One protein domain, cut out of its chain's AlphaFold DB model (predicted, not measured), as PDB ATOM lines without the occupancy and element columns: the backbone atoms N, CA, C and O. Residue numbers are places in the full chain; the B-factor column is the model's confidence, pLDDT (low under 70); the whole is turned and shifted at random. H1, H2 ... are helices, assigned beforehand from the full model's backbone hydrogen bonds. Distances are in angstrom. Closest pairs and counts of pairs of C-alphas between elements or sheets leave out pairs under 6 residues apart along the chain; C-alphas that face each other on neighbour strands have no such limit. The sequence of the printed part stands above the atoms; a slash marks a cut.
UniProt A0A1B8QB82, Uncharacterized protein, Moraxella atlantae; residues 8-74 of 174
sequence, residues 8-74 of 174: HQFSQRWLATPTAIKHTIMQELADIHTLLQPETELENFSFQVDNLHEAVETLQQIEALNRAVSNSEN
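What this domain is: This is residues 8 to 74 of the 174 residues of an uncharacterized protein of Moraxella atlantae (UniProt A0A1B8QB82). The shape is a long, loose hairpin of two nearly antiparallel helices, H2 and H3, slid along each other, with the short helix H1 turned steeply away at the beginning of H2. A long loop joins H2 to H3, and residues 8 to 13, 36 to 41 and 64 to 74 stick out. The printed part has 67 residues with three named helices, in the order H1, H2, H3, and no named strand; its class is all helix. The whole is only just loose, close to extended, with a radius of gyration of the C-alphas of 15.9 A, and is flat, spanning 54 by 29 by 14 A.

Where its parts are: H1, residues 8 to 16, begins with C-alpha 8 at (81.638, 62.590, 55.604) and measures 12.5 A from first to last C-alpha. H2, residues 19 to 35, is 24.1 A long and ends with C-alpha 35 at (75.730, 77.367, 30.342). H3, residues 52 to 72, is 30.3 A long and ends with C-alpha 72 at (113.337, 72.716, 53.505).

How they stand to each other: H1 is close to H2 but not clearly touching it; their closest C-alphas, of Trp 14 and Lys 22, are 7.7 A apart. They run opposite ways at a steep tilt of 65 degrees. H2 and H3 form a helical hairpin and touch, with the closest C-alphas, of Ile 21 and Val 56, 5.9 A apart. They run opposite ways at a shallow tilt of 13 degrees. H3 touches H2 with residues 52 to 60 alone. H1 and H3 are apart. In H1, H2 and H3 every O i to N i+4 pair is within hydrogen-bond range.

The domain as a whole: The two farthest C-alphas, of Pro 38 and Asn 74, are 54.3 A apart. The printed part has no cut. The link from H1 to H2 is tight, and that from H2 to H3, residues 36 to 51, is long. Mean pLDDT of the printed part is 83.0; residues 70 to 74 are under 70.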
ATOM      1  N   HIS A   8      80.582  62.192  54.669       74.25
ATOM      2  CA  HIS A   8      81.638  62.590  55.604       74.25
ATOM      3  C   HIS A   8      83.034  62.564  54.954       74.25
ATOM      4  O   HIS A   8      83.850  63.456  55.167       74.25
ATOM      5  N   GLN A   9      83.273  61.568  54.097       77.31
ATOM      6  CA  GLN A   9      84.501  61.431  53.313       77.31
ATOM      7  C   GLN A   9      84.698  62.589  52.331       77.31
ATOM      8  O   GLN A   9      85.796  63.132  52.230       77.31
ATOM      9  N   PHE A  10      83.639  62.989  51.623       79.75
ATOM     10  CA  PHE A  10      83.701  64.150  50.742       79.75
ATOM     11  C   PHE A  10      84.014  65.413  51.538       79.75
ATOM     12  O   PHE A  10      84.954  66.117  51.188       79.75
ATOM     13  N   SER A  11      83.297  65.662  52.636       81.19
ATOM     14  CA  SER A  11      83.491  66.861  53.455       81.19
ATOM     15  C   SER A  11      84.922  66.971  53.980       81.19
ATOM     16  O   SER A  11      85.536  68.026  53.866       81.19
ATOM     17  N   GLN A  12      85.498  65.876  54.483       79.25
ATOM     18  CA  GLN A  12      86.887  65.869  54.952       79.25
ATOM     19  C   GLN A  12      87.886  66.161  53.829       79.25
ATOM     20  O   GLN A  12      88.784  66.988  53.996       79.25
ATOM     21  N   ARG A  13      87.725  65.514  52.669       84.12
ATOM     22  CA  ARG A  13      88.609  65.737  51.515       84.12
ATOM     23  C   ARG A  13      88.472  67.150  50.970       84.12
ATOM     24  O   ARG A  13      89.476  67.772  50.643       84.12
ATOM     25  N   TRP A  14      87.248  67.662  50.918       84.50
ATOM     26  CA  TRP A  14      86.963  69.023  50.496       84.50
ATOM     27  C   TRP A  14      87.612  70.044  51.427       84.50
ATOM     28  O   TRP A  14      88.258  70.972  50.951       84.50
ATOM     29  N   LEU A  15      87.525  69.857  52.749       83.38
ATOM     30  CA  LEU A  15      88.194  70.731  53.718       83.38
ATOM     31  C   LEU A  15      89.714  70.740  53.522       83.38
ATOM     32  O   LEU A  15      90.297  71.818  53.449       83.38
ATOM     33  N   ALA A  16      90.322  69.566  53.333       82.06
ATOM     34  CA  ALA A  16      91.763  69.411  53.128       82.06
ATOM     35  C   ALA A  16      92.270  69.816  51.727       82.06
ATOM     36  O   ALA A  16      93.478  69.829  51.495       82.06
ATOM     37  N   THR A  17      91.376  70.104  50.776       81.88
ATOM     38  CA  THR A  17      91.766  70.485  49.411       81.88
ATOM     39  C   THR A  17      92.377  71.895  49.413       81.88
ATOM     40  O   THR A  17      91.840  72.774  50.081       81.88
ATOM     41  N   PRO A  18      93.465  72.160  48.673       85.38
ATOM     42  CA  PRO A  18      94.007  73.511  48.519       85.38
ATOM     43  C   PRO A  18      92.975  74.512  47.982       85.38
ATOM     44  O   PRO A  18      92.202  74.193  47.078       85.38
ATOM     45  N   THR A  19      92.984  75.741  48.502       81.44
ATOM     46  CA  THR A  19      91.998  76.783  48.157       81.44
ATOM     47  C   THR A  19      91.948  77.077  46.662       81.44
ATOM     48  O   THR A  19      90.858  77.178  46.106       81.44
ATOM     49  N   ALA A  20      93.103  77.136  45.992       78.50
ATOM     50  CA  ALA A  20      93.164  77.353  44.548       78.50
ATOM     51  C   ALA A  20      92.418  76.255  43.772       78.50
ATOM     52  O   ALA A  20      91.636  76.556  42.878       78.50
ATOM     53  N   ILE A  21      92.570  74.993  44.183       81.38
ATOM     54  CA  ILE A  21      91.881  73.853  43.565       81.38
ATOM     55  C   ILE A  21      90.372  73.925  43.825       81.38
ATOM     56  O   ILE A  21      89.586  73.697  42.907       81.38
ATOM     57  N   LYS A  22      89.946  74.284  45.048       88.19
ATOM     58  CA  LYS A  22      88.516  74.497  45.341       88.19
ATOM     59  C   LYS A  22      87.931  75.580  44.441       88.19
ATOM     60  O   LYS A  22      86.843  75.392  43.911       88.19
ATOM     61  N   HIS A  23      88.647  76.691  44.272       85.62
ATOM     62  CA  HIS A  23      88.210  77.810  43.445       85.62
ATOM     63  C   HIS A  23      88.045  77.403  41.979       85.62
ATOM     64  O   HIS A  23      86.988  77.652  41.415       85.62
ATOM     65  N   THR A  24      89.017  76.694  41.397       80.94
ATOM     66  CA  THR A  24      88.916  76.189  40.016       80.94
ATOM     67  C   THR A  24      87.713  75.261  39.835       80.94
ATOM     68  O   THR A  24      86.967  75.408  38.873       80.94
ATOM     69  N   ILE A  25      87.466  74.348  40.783       83.69
ATOM     70  CA  ILE A  25      86.297  73.452  40.732       83.69
ATOM     71  C   ILE A  25      84.986  74.243  40.847       83.69
ATOM     72  O   ILE A  25      84.032  73.961  40.129       83.69
ATOM     73  N   MET A  26      84.913  75.224  41.752       89.31
ATOM     74  CA  MET A  26      83.715  76.054  41.913       89.31
ATOM     75  C   MET A  26      83.457  76.939  40.692       89.31
ATOM     76  O   MET A  26      82.298  77.107  40.321       89.31
ATOM     77  N   GLN A  27      84.509  77.460  40.057       88.81
ATOM     78  CA  GLN A  27      84.399  78.240  38.829       88.81
ATOM     79  C   GLN A  27      83.826  77.394  37.691       88.81
ATOM     80  O   GLN A  27      82.856  77.807  37.069       88.81
ATOM     81  N   GLU A  28      84.339  76.177  37.489       88.75
ATOM     82  CA  GLU A  28      83.793  75.257  36.483       88.75
ATOM     83  C   GLU A  28      82.300  74.988  36.724       88.75
ATOM     84  O   GLU A  28      81.484  75.018  35.806       88.75
ATOM     85  N   LEU A  29      81.903  74.758  37.981       90.75
ATOM     86  CA  LEU A  29      80.496  74.547  38.326       90.75
ATOM     87  C   LEU A  29      79.638  75.794  38.064       90.75
ATOM     88  O   LEU A  29      78.483  75.654  37.659       90.75
ATOM     89  N   ALA A  30      80.180  76.995  38.280       83.12
ATOM     90  CA  ALA A  30      79.509  78.251  37.957       83.12
ATOM     91  C   ALA A  30      79.364  78.448  36.438       83.12
ATOM     92  O   ALA A  30      78.309  78.889  35.973       83.12
ATOM     93  N   ASP A  31      80.374  78.055  35.665       88.38
ATOM     94  CA  ASP A  31      80.344  78.090  34.204       88.38
ATOM     95  C   ASP A  31      79.303  77.100  33.664       88.38
ATOM     96  O   ASP A  31      78.465  77.482  32.850       88.38
ATOM     97  N   ILE A  32      79.257  75.866  34.187       90.38
ATOM     98  CA  ILE A  32      78.206  74.885  33.855       90.38
ATOM     99  C   ILE A  32      76.825  75.435  34.220       90.38
ATOM    100  O   ILE A  32      75.886  75.322  33.436       90.38
ATOM    101  N   HIS A  33      76.678  76.035  35.402       90.00
ATOM    102  CA  HIS A  33      75.409  76.627  35.813       90.00
ATOM    103  C   HIS A  33      74.961  77.730  34.849       90.00
ATOM    104  O   HIS A  33      73.786  77.769  34.484       90.00
ATOM    105  N   THR A  34      75.893  78.585  34.423       89.75
ATOM    106  CA  THR A  34      75.651  79.648  33.443       89.75
ATOM    107  C   THR A  34      75.265  79.055  32.095       89.75
ATOM    108  O   THR A  34      74.230  79.420  31.550       89.75
ATOM    109  N   LEU A  35      76.019  78.076  31.591       92.69
ATOM    110  CA  LEU A  35      75.730  77.367  30.342       92.69
ATOM    111  C   LEU A  35      74.312  76.776  30.308       92.69
ATOM    112  O   LEU A  35      73.686  76.729  29.253       92.69
ATOM    113  N   LEU A  36      73.813  76.314  31.457       93.75
ATOM    114  CA  LEU A  36      72.488  75.709  31.585       93.75
ATOM    115  C   LEU A  36      71.344  76.726  31.760       93.75
ATOM    116  O   LEU A  36      70.185  76.305  31.771       93.75
ATOM    117  N   GLN A  37      71.627  78.028  31.892       91.19
ATOM    118  CA  GLN A  37      70.574  79.048  31.937       91.19
ATOM    119  C   GLN A  37      69.954  79.257  30.546       91.19
ATOM    120  O   GLN A  37      70.683  79.314  29.554       91.19
ATOM    121  N   PRO A  38      68.621  79.407  30.445       90.62
ATOM    122  CA  PRO A  38      67.943  79.580  29.161       90.62
ATOM    123  C   PRO A  38      68.299  80.895  28.450       90.62
ATOM    124  O   PRO A  38      68.162  80.983  27.232       90.62
ATOM    125  N   GLU A  39      68.766  81.903  29.185       92.31
ATOM    126  CA  GLU A  39      69.193  83.200  28.655       92.31
ATOM    127  C   GLU A  39      70.633  83.195  28.117       92.31
ATOM    128  O   GLU A  39      71.075  84.196  27.552       92.31
ATOM    129  N   THR A  40      71.380  82.101  28.289       90.88
ATOM    130  CA  THR A  40      72.790  82.052  27.896       90.88
ATOM    131  C   THR A  40      72.951  81.893  26.389       90.88
ATOM    132  O   THR A  40      72.516  80.913  25.783       90.88
ATOM    133  N   GLU A  41      73.649  82.850  25.777       94.38
ATOM    134  CA  GLU A  41      74.026  82.811  24.365       94.38
ATOM    135  C   GLU A  41      75.134  81.775  24.122       94.38
ATOM    136  O   GLU A  41      76.326  82.059  24.259       94.38
ATOM    137  N   LEU A  42      74.744  80.562  23.723       92.12
ATOM    138  CA  LEU A  42      75.669  79.440  23.506       92.12
ATOM    139  C   LEU A  42      76.750  79.719  22.450       92.12
ATOM    140  O   LEU A  42      77.838  79.161  22.533       92.12
ATOM    141  N   GLU A  43      76.464  80.575  21.466       92.38
ATOM    142  CA  GLU A  43      77.396  80.924  20.381       92.38
ATOM    143  C   GLU A  43      78.621  81.705  20.878       92.38
ATOM    144  O   GLU A  43      79.691  81.620  20.277       92.38
ATOM    145  N   ASN A  44      78.469  82.431  21.990       90.12
ATOM    146  CA  ASN A  44      79.502  83.280  22.583       90.12
ATOM    147  C   ASN A  44      80.022  82.728  23.918       90.12
ATOM    148  O   ASN A  44      80.875  83.349  24.552       90.12
ATOM    149  N   PHE A  45      79.498  81.588  24.371       93.88
ATOM    150  CA  PHE A  45      79.875  81.006  25.648       93.88
ATOM    151  C   PHE A  45      81.220  80.279  25.555       93.88
ATOM    152  O   PHE A  45      81.439  79.436  24.684       93.88
ATOM    153  N   SER A  46      82.094  80.543  26.523       93.88
ATOM    154  CA  SER A  46      83.328  79.797  26.747       93.88
ATOM    155  C   SER A  46      83.517  79.551  28.237       93.88
ATOM    156  O   SER A  46      83.278  80.452  29.044       93.88
ATOM    157  N   PHE A  47      84.002  78.364  28.593       91.94
ATOM    158  CA  PHE A  47      84.481  78.102  29.948       91.94
ATOM    159  C   PHE A  47      85.641  79.041  30.284       91.94
ATOM    160  O   PHE A  47      86.454  79.369  29.419       91.94
ATOM    161  N   GLN A  48      85.722  79.481  31.539       89.00
ATOM    162  CA  GLN A  48      86.858  80.277  32.009       89.00
ATOM    163  C   GLN A  48      88.122  79.430  32.156       89.00
ATOM    164  O   GLN A  48      89.236  79.955  32.118       89.00
ATOM    165  N   VAL A  49      87.947  78.123  32.347       88.69
ATOM    166  CA  VAL A  49      89.021  77.143  32.431       88.69
ATOM    167  C   VAL A  49      88.868  76.180  31.261       88.69
ATOM    168  O   VAL A  49      87.914  75.417  31.202       88.69
ATOM    169  N   ASP A  50      89.827  76.192  30.336       85.44
ATOM    170  CA  ASP A  50      89.761  75.357  29.127       85.44
ATOM    171  C   ASP A  50      89.761  73.852  29.448       85.44
ATOM    172  O   ASP A  50      89.089  73.057  28.791       85.44
ATOM    173  N   ASN A  51      90.542  73.451  30.458       90.12
ATOM    174  CA  ASN A  51      90.630  72.070  30.921       90.12
ATOM    175  C   ASN A  51      90.806  72.020  32.444       90.12
ATOM    176  O   ASN A  51      91.904  72.220  32.977       90.12
ATOM    177  N   LEU A  52      89.719  71.699  33.151       86.19
ATOM    178  CA  LEU A  52      89.720  71.570  34.608       86.19
ATOM    179  C   LEU A  52      90.774  70.572  35.112       86.19
ATOM    180  O   LEU A  52      91.401  70.808  36.144       86.19
ATOM    181  N   HIS A  53      90.970  69.453  34.414       86.88
ATOM    182  CA  HIS A  53      91.894  68.413  34.858       86.88
ATOM    183  C   HIS A  53      93.343  68.914  34.847       86.88
ATOM    184  O   HIS A  53      94.011  68.847  35.878       86.88
ATOM    185  N   GLU A  54      93.785  69.498  33.732       89.44
ATOM    186  CA  GLU A  54      95.134  70.067  33.600       89.44
ATOM    187  C   GLU A  54      95.368  71.223  34.582       89.44
ATOM    188  O   GLU A  54      96.432  71.320  35.206       89.44
ATOM    189  N   ALA A  55      94.355  72.075  34.780       84.31
ATOM    190  CA  ALA A  55      94.418  73.164  35.749       84.31
ATOM    191  C   ALA A  55      94.605  72.636  37.181       84.31
ATOM    192  O   ALA A  55      95.462  73.122  37.923       84.31
ATOM    193  N   VAL A  56      93.850  71.603  37.570       86.31
ATOM    194  CA  VAL A  56      93.965  70.986  38.898       86.31
ATOM    195  C   VAL A  56      95.308  70.281  39.075       86.31
ATOM    196  O   VAL A  56      95.920  70.435  40.132       86.31
ATOM    197  N   GLU A  57      95.796  69.544  38.076       87.75
ATOM    198  CA  GLU A  57      97.114  68.898  38.143       87.75
ATOM    199  C   GLU A  57      98.238  69.920  38.336       87.75
ATOM    200  O   GLU A  57      99.087  69.753  39.215       87.75
ATOM    201  N   THR A  58      98.199  71.018  37.581       84.94
ATOM    202  CA  THR A  58      99.167  72.115  37.705       84.94
ATOM    203  C   THR A  58      99.153  72.704  39.116       84.94
ATOM    204  O   THR A  58     100.199  72.861  39.749       84.94
ATOM    205  N   LEU A  59      97.965  72.972  39.661       85.25
ATOM    206  CA  LEU A  59      97.819  73.503  41.017       85.25
ATOM    207  C   LEU A  59      98.296  72.517  42.094       85.25
ATOM    208  O   LEU A  59      98.887  72.940  43.087       85.25
ATOM    209  N   GLN A  60      98.089  71.212  41.902       83.31
ATOM    210  CA  GLN A  60      98.616  70.187  42.808       83.31
ATOM    211  C   GLN A  60     100.146  70.144  42.797       83.31
ATOM    212  O   GLN A  60     100.757  70.004  43.857       83.31
ATOM    213  N   GLN A  61     100.770  70.292  41.625       82.06
ATOM    214  CA  GLN A  61     102.229  70.345  41.500       82.06
ATOM    215  C   GLN A  61     102.811  71.586  42.188       82.06
ATOM    216  O   GLN A  61     103.795  71.473  42.919       82.06
ATOM    217  N   ILE A  62     102.173  72.749  42.015       79.94
ATOM    218  CA  ILE A  62     102.564  73.996  42.690       79.94
ATOM    219  C   ILE A  62     102.460  73.842  44.212       79.94
ATOM    220  O   ILE A  62     103.398  74.175  44.934       79.94
ATOM    221  N   GLU A  63     101.355  73.286  44.710       80.06
ATOM    222  CA  GLU A  63     101.167  73.037  46.141       80.06
ATOM    223  C   GLU A  63     102.226  72.071  46.698       80.06
ATOM    224  O   GLU A  63     102.776  72.295  47.778       80.06
ATOM    225  N   ALA A  64     102.554  71.007  45.958       79.75
ATOM    226  CA  ALA A  64     103.596  70.065  46.350       79.75
ATOM    227  C   ALA A  64     104.980  70.731  46.416       79.75
ATOM    228  O   ALA A  64     105.733  70.483  47.363       79.75
ATOM    229  N   LEU A  65     105.298  71.605  45.454       77.88
ATOM    230  CA  LEU A  65     106.540  72.374  45.446       77.88
ATOM    231  C   LEU A  65     106.607  73.344  46.630       77.88
ATOM    232  O   LEU A  65     107.603  73.348  47.351       77.88
ATOM    233  N   ASN A  66     105.538  74.102  46.882       74.75
ATOM    234  CA  ASN A  66     105.463  75.032  48.011       74.75
ATOM    235  C   ASN A  66     105.678  74.305  49.343       74.75
ATOM    236  O   ASN A  66     106.468  74.751  50.173       74.75
ATOM    237  N   ARG A  67     105.063  73.128  49.521       75.62
ATOM    238  CA  ARG A  67     105.288  72.288  50.708       75.62
ATOM    239  C   ARG A  67     106.729  71.811  50.829       75.62
ATOM    240  O   ARG A  67     107.262  71.784  51.934       75.62
ATOM    241  N   ALA A  68     107.367  71.422  49.726       74.94
ATOM    242  CA  ALA A  68     108.764  70.998  49.741       74.94
ATOM    243  C   ALA A  68     109.707  72.149  50.133       74.94
ATOM    244  O   ALA A  68     110.616  71.938  50.935       74.94
ATOM    245  N   VAL A  69     109.454  73.363  49.632       71.25
ATOM    246  CA  VAL A  69     110.224  74.571  49.971       71.25
ATOM    247  C   VAL A  69     110.030  74.949  51.442       71.25
ATOM    248  O   VAL A  69     111.016  75.059  52.167       71.25
ATOM    249  N   SER A  70     108.785  75.020  51.927       65.25
ATOM    250  CA  SER A  70     108.495  75.328  53.337       65.25
ATOM    251  C   SER A  70     109.035  74.271  54.312       65.25
ATOM    252  O   SER A  70     109.401  74.592  55.440       65.25
ATOM    253  N   ASN A  71     109.126  73.005  53.892       56.44
ATOM    254  CA  ASN A  71     109.740  71.952  54.702       56.44
ATOM    255  C   ASN A  71     111.278  72.012  54.686       56.44
ATOM    256  O   ASN A  71     111.910  71.574  55.646       56.44
ATOM    257  N   SER A  72     111.883  72.558  53.625       54.09
ATOM    258  CA  SER A  72     113.337  72.716  53.505       54.09
ATOM    259  C   SER A  72     113.881  73.908  54.299       54.09
ATOM    260  O   SER A  72     115.033  73.858  54.726       54.09
ATOM    261  N   GLU A  73     113.080  74.949  54.548       47.41
ATOM    262  CA  GLU A  73     113.458  76.083  55.415       47.41
ATOM    263  C   GLU A  73     113.531  75.720  56.914       47.41
ATOM    264  O   GLU A  73     114.058  76.496  57.705       47.41
ATOM    265  N   ASN A  74     113.088  74.517  57.305       41.91
ATOM    266  CA  ASN A  74     113.212  73.980  58.669       41.91
ATOM    267  C   ASN A  74     114.378  72.986  58.849       41.91
ATOM    268  O   ASN A  74     114.477  72.326  59.888       41.91
TER     269      ASN A  74